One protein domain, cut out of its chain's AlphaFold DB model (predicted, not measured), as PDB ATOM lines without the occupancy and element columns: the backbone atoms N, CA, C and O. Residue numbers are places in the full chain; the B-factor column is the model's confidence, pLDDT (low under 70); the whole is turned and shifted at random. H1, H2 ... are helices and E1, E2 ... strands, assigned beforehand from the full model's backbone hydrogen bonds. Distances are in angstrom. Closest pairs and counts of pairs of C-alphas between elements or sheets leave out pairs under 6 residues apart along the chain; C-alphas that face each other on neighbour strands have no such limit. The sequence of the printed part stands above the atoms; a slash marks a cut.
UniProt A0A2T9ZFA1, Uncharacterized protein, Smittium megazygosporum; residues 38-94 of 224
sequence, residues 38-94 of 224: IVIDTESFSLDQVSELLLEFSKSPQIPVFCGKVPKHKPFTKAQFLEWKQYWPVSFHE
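What this domain is: This is residues 38 to 94 of the 224 residues of an uncharacterized protein of Smittium megazygosporum (UniProt A0A2T9ZFA1). A stretched, open chain has a helix near each end of its length, H1 and H2, and the single strand E1 bridges the space between them. The unnamed tail after H2 folds back beside that helix. The printed part has 57 residues, with H1, E1 and H2 in that order; the class is mixed, helices and strands, with under half of the residues in named elements. It is only just loose, close to extended, with a radius of gyration of the C-alphas of 15.1 A and spans of 43 by 22 by 14 A.

How they stand to each other: H1, residues 47 to 58, and E1, residues 65 to 70, come closest at the C-alphas of Ser 51 and Val 65, 7.4 A apart. E1 pairs with no named strand. H2, residues 78 to 85, is apart from H1, and only just apart from E1, with the closest C-alphas 8.2 A apart. In H1 and H2 every O i to N i+4 pair is within hydrogen-bond range.

Where its parts are: H1 begins at C-alpha 47 (230.656, 180.745, 173.484) and is 16.3 A long. E1 is 15.4 A long. H2, 10.4 A long, ends at C-alpha 85 (212.820, 167.159, 182.769).

The domain as a whole: The C-alphas farthest apart, of Lys 59 and Glu 94, are 43.6 A apart. The printed part has no cut, and both links are short. Residues 38 to 40, 42 and 60 to 64 have pLDDT under 70.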
ATOM      1  N   ILE A  38     218.985 177.641 169.597       61.53
ATOM      2  CA  ILE A  38     220.140 177.125 168.859       61.53
ATOM      3  C   ILE A  38     220.886 176.146 169.757       61.53
ATOM      4  O   ILE A  38     221.502 176.530 170.746       61.53
ATOM      5  N   VAL A  39     220.841 174.870 169.385       60.03
ATOM      6  CA  VAL A  39     221.580 173.815 170.080       60.03
ATOM      7  C   VAL A  39     222.948 173.687 169.435       60.03
ATOM      8  O   VAL A  39     223.038 173.388 168.246       60.03
ATOM      9  N   ILE A  40     224.005 173.928 170.209       69.38
ATOM     10  CA  ILE A  40     225.382 173.891 169.720       69.38
ATOM     11  C   ILE A  40     226.195 172.970 170.612       69.38
ATOM     12  O   ILE A  40     226.094 173.016 171.835       69.38
ATOM     13  N   ASP A  41     227.012 172.146 169.970       70.69
ATOM     14  CA  ASP A  41     228.045 171.372 170.631       70.69
ATOM     15  C   ASP A  41     229.194 172.275 171.100       70.69
ATOM     16  O   ASP A  41     229.879 172.905 170.290       70.69
ATOM     17  N   THR A  42     229.444 172.294 172.407       69.19
ATOM     18  CA  THR A  42     230.551 173.049 173.004       69.19
ATOM     19  C   THR A  42     231.935 172.472 172.708       69.19
ATOM     20  O   THR A  42     232.919 173.183 172.874       69.19
ATOM     21  N   GLU A  43     232.047 171.207 172.287       77.06
ATOM     22  CA  GLU A  43     233.325 170.643 171.824       77.06
ATOM     23  C   GLU A  43     233.747 171.258 170.480       77.06
ATOM     24  O   GLU A  43     234.936 171.340 170.179       77.06
ATOM     25  N   SER A  44     232.773 171.735 169.699       76.94
ATOM     26  CA  SER A  44     232.993 172.284 168.360       76.94
ATOM     27  C   SER A  44     233.071 173.814 168.331       76.94
ATOM     28  O   SER A  44     233.747 174.368 167.466       76.94
ATOM     29  N   PHE A  45     232.398 174.506 169.259       78.75
ATOM     30  CA  PHE A  45     232.325 175.970 169.274       78.75
ATOM     31  C   PHE A  45     232.477 176.554 170.678       78.75
ATOM     32  O   PHE A  45     231.825 176.128 171.632       78.75
ATOM     33  N   SER A  46     233.289 177.605 170.780       82.81
ATOM     34  CA  SER A  46     233.346 178.447 171.977       82.81
ATOM     35  C   SER A  46     232.149 179.404 172.043       82.81
ATOM     36  O   SER A  46     231.584 179.795 171.021       82.81
ATOM     37  N   LEU A  47     231.771 179.817 173.254       77.94
ATOM     38  CA  LEU A  47     230.656 180.745 173.484       77.94
ATOM     39  C   LEU A  47     230.860 182.098 172.782       77.94
ATOM     40  O   LEU A  47     229.898 182.691 172.288       77.94
ATOM     41  N   ASP A  48     232.111 182.547 172.695       83.19
ATOM     42  CA  ASP A  48     232.483 183.797 172.031       83.19
ATOM     43  C   ASP A  48     232.225 183.713 170.521       83.19
ATOM     44  O   ASP A  48     231.545 184.574 169.969       83.19
ATOM     45  N   GLN A  49     232.633 182.615 169.872       83.69
ATOM     46  CA  GLN A  49     232.366 182.374 168.445       83.69
ATOM     47  C   GLN A  49     230.868 182.333 168.135       83.69
ATOM     48  O   GLN A  49     230.415 182.858 167.121       83.69
ATOM     49  N   VAL A  50     230.079 181.718 169.015       80.44
ATOM     50  CA  VAL A  50     228.620 181.664 168.867       80.44
ATOM     51  C   VAL A  50     228.006 183.056 168.992       80.44
ATOM     52  O   VAL A  50     227.106 183.410 168.230       80.44
ATOM     53  N   SER A  51     228.497 183.853 169.937       79.94
ATOM     54  CA  SER A  51     228.038 185.225 170.144       79.94
ATOM     55  C   SER A  51     228.378 186.113 168.945       79.94
ATOM     56  O   SER A  51     227.525 186.875 168.494       79.94
ATOM     57  N   GLU A  52     229.580 185.973 168.380       83.25
ATOM     58  CA  GLU A  52     229.997 186.661 167.153       83.25
ATOM     59  C   GLU A  52     229.119 186.282 165.953       83.25
ATOM     60  O   GLU A  52     228.590 187.170 165.281       83.25
ATOM     61  N   LEU A  53     228.873 184.985 165.734       80.94
ATOM     62  CA  LEU A  53     227.980 184.509 164.670       80.94
ATOM     63  C   LEU A  53     226.559 185.066 164.833       80.94
ATOM     64  O   LEU A  53     225.936 185.511 163.871       80.94
ATOM     65  N   LEU A  54     226.032 185.089 166.058       78.06
ATOM     66  CA  LEU A  54     224.701 185.632 166.333       78.06
ATOM     67  C   LEU A  54     224.605 187.140 166.090       78.06
ATOM     68  O   LEU A  54     223.578 187.618 165.593       78.06
ATOM     69  N   LEU A  55     225.657 187.886 166.423       80.56
ATOM     70  CA  LEU A  55     225.754 189.315 166.131       80.56
ATOM     71  C   LEU A  55     225.779 189.569 164.620       80.56
ATOM     72  O   LEU A  55     225.070 190.457 164.143       80.56
ATOM     73  N   GLU A  56     226.534 188.764 163.868       81.75
ATOM     74  CA  GLU A  56     226.619 188.862 162.409       81.75
ATOM     75  C   GLU A  56     225.267 188.584 161.734       81.75
ATOM     76  O   GLU A  56     224.825 189.348 160.872       81.75
ATOM     77  N   PHE A  57     224.570 187.525 162.159       75.88
ATOM     78  CA  PHE A  57     223.312 187.103 161.538       75.88
ATOM     79  C   PHE A  57     222.119 187.996 161.885       75.88
ATOM     80  O   PHE A  57     221.271 188.250 161.028       75.88
ATOM     81  N   SER A  58     222.005 188.447 163.137       70.44
ATOM     82  CA  SER A  58     220.752 189.045 163.610       70.44
ATOM     83  C   SER A  58     220.629 190.546 163.339       70.44
ATOM     84  O   SER A  58     219.507 191.050 163.370       70.44
ATOM     85  N   LYS A  59     221.737 191.275 163.086       72.06
ATOM     86  CA  LYS A  59     221.792 192.760 163.000       72.06
ATOM     87  C   LYS A  59     220.993 193.477 164.110       72.06
ATOM     88  O   LYS A  59     220.609 194.637 163.969       72.06
ATOM     89  N   SER A  60     220.709 192.765 165.194       60.06
ATOM     90  CA  SER A  60     219.768 193.114 166.249       60.06
ATOM     91  C   SER A  60     220.563 193.518 167.485       60.06
ATOM     92  O   SER A  60     221.691 193.047 167.660       60.06
ATOM     93  N   PRO A  61     219.997 194.354 168.376       62.41
ATOM     94  CA  PRO A  61     220.574 194.569 169.698       62.41
ATOM     95  C   PRO A  61     220.890 193.235 170.379       62.41
ATOM     96  O   PRO A  61     220.151 192.264 170.196       62.41
ATOM     97  N   GLN A  62     221.997 193.223 171.136       66.94
ATOM     98  CA  GLN A  62     222.552 192.064 171.839       66.94
ATOM     99  C   GLN A  62     221.445 191.234 172.485       66.94
ATOM    100  O   GLN A  62     220.882 191.593 173.522       66.94
ATOM    101  N   ILE A  63     221.127 190.118 171.841       68.62
ATOM    102  CA  ILE A  63     220.215 189.136 172.392       68.62
ATOM    103  C   ILE A  63     220.972 188.434 173.519       68.62
ATOM    104  O   ILE A  63     222.078 187.948 173.282       68.62
ATOM    105  N   PRO A  64     220.419 188.372 174.742       69.19
ATOM    106  CA  PRO A  64     221.068 187.664 175.826       69.19
ATOM    107  C   PRO A  64     221.158 186.178 175.479       69.19
ATOM    108  O   PRO A  64     220.160 185.516 175.176       69.19
ATOM    109  N   VAL A  65     222.388 185.687 175.518       72.25
ATOM    110  CA  VAL A  65     222.768 184.319 175.210       72.25
ATOM    111  C   VAL A  65     222.797 183.523 176.517       72.25
ATOM    112  O   VAL A  65     223.544 183.866 177.431       72.25
ATOM    113  N   PHE A  66     221.980 182.472 176.630       71.94
ATOM    114  CA  PHE A  66     221.912 181.646 177.842       71.94
ATOM    115  C   PHE A  66     222.426 180.242 177.592       71.94
ATOM    116  O   PHE A  66     221.923 179.586 176.693       71.94
ATOM    117  N   CYS A  67     223.330 179.739 178.433       76.25
ATOM    118  CA  CYS A  67     223.763 178.342 178.394       76.25
ATOM    119  C   CYS A  67     223.023 177.493 179.441       76.25
ATOM    120  O   CYS A  67     223.092 177.777 180.635       76.25
ATOM    121  N   GLY A  68     222.345 176.428 179.013       77.12
ATOM    122  CA  GLY A  68     221.689 175.431 179.866       77.12
ATOM    123  C   GLY A  68     222.230 174.024 179.616       77.12
ATOM    124  O   GLY A  68     222.780 173.763 178.559       77.12
ATOM    125  N   LYS A  69     222.103 173.095 180.567       78.75
ATOM    126  CA  LYS A  69     222.528 171.696 180.359       78.75
ATOM    127  C   LYS A  69     221.480 170.924 179.562       78.75
ATOM    128  O   LYS A  69     220.296 171.020 179.875       78.75
ATOM    129  N   VAL A  70     221.913 170.110 178.599       82.31
ATOM    130  CA  VAL A  70     221.033 169.253 177.795       82.31
ATOM    131  C   VAL A  70     221.521 167.808 177.788       82.31
ATOM    132  O   VAL A  70     222.710 167.556 177.575       82.31
ATOM    133  N   PRO A  71     220.620 166.834 178.013       84.75
ATOM    134  CA  PRO A  71     220.963 165.425 177.896       84.75
ATOM    135  C   PRO A  71     221.398 165.059 176.473       84.75
ATOM    136  O   PRO A  71     220.686 165.328 175.509       84.75
ATOM    137  N   LYS A  72     222.546 164.383 176.352       83.62
ATOM    138  CA  LYS A  72     223.075 163.894 175.066       83.62
ATOM    139  C   LYS A  72     222.232 162.770 174.458       83.62
ATOM    140  O   LYS A  72     222.163 162.619 173.242       83.62
ATOM    141  N   HIS A  73     221.609 161.959 175.306       85.62
ATOM    142  CA  HIS A  73     220.838 160.790 174.898       85.62
ATOM    143  C   HIS A  73     219.392 160.907 175.374       85.62
ATOM    144  O   HIS A  73     219.089 161.672 176.286       85.62
ATOM    145  N   LYS A  74     218.492 160.133 174.757       87.88
ATOM    146  CA  LYS A  74     217.106 160.010 175.222       87.88
ATOM    147  C   LYS A  74     217.066 159.271 176.570       87.88
ATOM    148  O   LYS A  74     217.857 158.343 176.755       87.88
ATOM    149  N   PRO A  75     216.179 159.646 177.508       91.75
ATOM    150  CA  PRO A  75     216.048 158.915 178.763       91.75
ATOM    151  C   PRO A  75     215.563 157.494 178.478       91.75
ATOM    152  O   PRO A  75     214.578 157.309 177.765       91.75
ATOM    153  N   PHE A  76     216.255 156.496 179.028       90.31
ATOM    154  CA  PHE A  76     215.886 155.088 178.876       90.31
ATOM    155  C   PHE A  76     214.865 154.662 179.933       90.31
ATOM    156  O   PHE A  76     213.979 153.858 179.668       90.31
ATOM    157  N   THR A  77     214.954 155.240 181.133       91.44
ATOM    158  CA  THR A  77     214.030 154.951 182.237       91.44
ATOM    159  C   THR A  77     213.158 156.155 182.580       91.44
ATOM    160  O   THR A  77     213.550 157.312 182.409       91.44
ATOM    161  N   LYS A  78     211.982 155.890 183.161       94.12
ATOM    162  CA  LYS A  78     211.094 156.940 183.683       94.12
ATOM    163  C   LYS A  78     211.771 157.795 184.761       94.12
ATOM    164  O   LYS A  78     211.505 158.991 184.843       94.12
ATOM    165  N   ALA A  79     212.653 157.202 185.568       95.12
ATOM    166  CA  ALA A  79     213.422 157.923 186.580       95.12
ATOM    167  C   ALA A  79     214.371 158.951 185.941       95.12
ATOM    168  O   ALA A  79     214.309 160.125 186.296       95.12
ATOM    169  N   GLN A  80     215.150 158.541 184.929       94.06
ATOM    170  CA  GLN A  80     216.007 159.451 184.156       94.06
ATOM    171  C   GLN A  80     215.193 160.563 183.494       94.06
ATOM    172  O   GLN A  80     215.597 161.718 183.503       94.06
ATOM    173  N   PHE A  81     214.021 160.238 182.946       94.94
ATOM    174  CA  PHE A  81     213.134 161.247 182.374       94.94
ATOM    175  C   PHE A  81     212.718 162.308 183.398       94.94
ATOM    176  O   PHE A  81     212.812 163.499 183.107       94.94
ATOM    177  N   LEU A  82     212.263 161.894 184.585       94.44
ATOM    178  CA  LEU A  82     211.846 162.823 185.639       94.44
ATOM    179  C   LEU A  82     213.013 163.687 186.123       94.44
ATOM    180  O   LEU A  82     212.841 164.890 186.302       94.44
ATOM    181  N   GLU A  83     214.193 163.087 186.270       93.88
ATOM    182  CA  GLU A  83     215.417 163.800 186.627       93.88
ATOM    183  C   GLU A  83     215.826 164.805 185.545       93.88
ATOM    184  O   GLU A  83     216.253 165.908 185.857       93.88
ATOM    185  N   TRP A  84     215.696 164.472 184.262       92.69
ATOM    186  CA  TRP A  84     216.173 165.341 183.183       92.69
ATOM    187  C   TRP A  84     215.188 166.431 182.797       92.69
ATOM    188  O   TRP A  84     215.605 167.508 182.369       92.69
ATOM    189  N   LYS A  85     213.892 166.190 183.013       89.50
ATOM    190  CA  LYS A  85     212.820 167.159 182.769       89.50
ATOM    191  C   LYS A  85     213.024 168.474 183.533       89.50
ATOM    192  O   LYS A  85     212.536 169.505 183.082       89.50
ATOM    193  N   GLN A  86     213.748 168.454 184.658       88.94
ATOM    194  CA  GLN A  86     214.069 169.665 185.423       88.94
ATOM    195  C   GLN A  86     215.125 170.556 184.744       88.94
ATOM    196  O   GLN A  86     215.194 171.745 185.039       88.94
ATOM    197  N   TYR A  87     215.943 169.994 183.847       85.19
ATOM    198  CA  TYR A  87     217.013 170.711 183.145       85.19
ATOM    199  C   TYR A  87     216.615 171.084 181.718       85.19
ATOM    200  O   TYR A  87     216.917 172.182 181.258       85.19
ATOM    201  N   TRP A  88     215.941 170.168 181.018       84.75
ATOM    202  CA  TRP A  88     215.546 170.356 179.629       84.75
ATOM    203  C   TRP A  88     214.218 169.653 179.340       84.75
ATOM    204  O   TRP A  88     214.011 168.531 179.814       84.75
ATOM    205  N   PRO A  89     213.317 170.253 178.538       84.56
ATOM    206  CA  PRO A  89     212.127 169.565 178.059       84.56
ATOM    207  C   PRO A  89     212.528 168.386 177.165       84.56
ATOM    208  O   PRO A  89     212.755 168.518 175.965       84.56
ATOM    209  N   VAL A  90     212.628 167.207 177.769       86.00
ATOM    210  CA  VAL A  90     212.818 165.931 177.079       86.00
ATOM    211  C   VAL A  90     211.470 165.253 176.862       86.00
ATOM    212  O   VAL A  90     210.524 165.466 177.618       86.00
ATOM    213  N   SER A  91     211.371 164.418 175.830       86.81
ATOM    214  CA  SER A  91     210.236 163.508 175.668       86.81
ATOM    215  C   SER A  91     210.630 162.116 176.155       86.81
ATOM    216  O   SER A  91     211.757 161.673 175.938       86.81
ATOM    217  N   PHE A  92     209.707 161.429 176.825       91.38
ATOM    218  CA  PHE A  92     209.887 160.041 177.232       91.38
ATOM    219  C   PHE A  92     208.726 159.213 176.720       91.38
ATOM    220  O   PHE A  92     207.562 159.522 176.969       91.38
ATOM    221  N   HIS A  93     209.084 158.176 175.983       87.31
ATOM    222  CA  HIS A  93     208.186 157.125 175.555       87.31
ATOM    223  C   HIS A  93     208.832 155.841 176.046       87.31
ATOM    224  O   HIS A  93     210.015 155.620 175.791       87.31
ATOM    225  N   GLU A  94     208.077 155.045 176.795       85.44
ATOM    226  CA  GLU A  94     208.549 153.760 177.291       85.44
ATOM    227  C   GLU A  94     208.698 152.824 176.091       85.44
ATOM    228  O   GLU A  94     207.738 152.224 175.602       85.44
TER     229      GLU A  94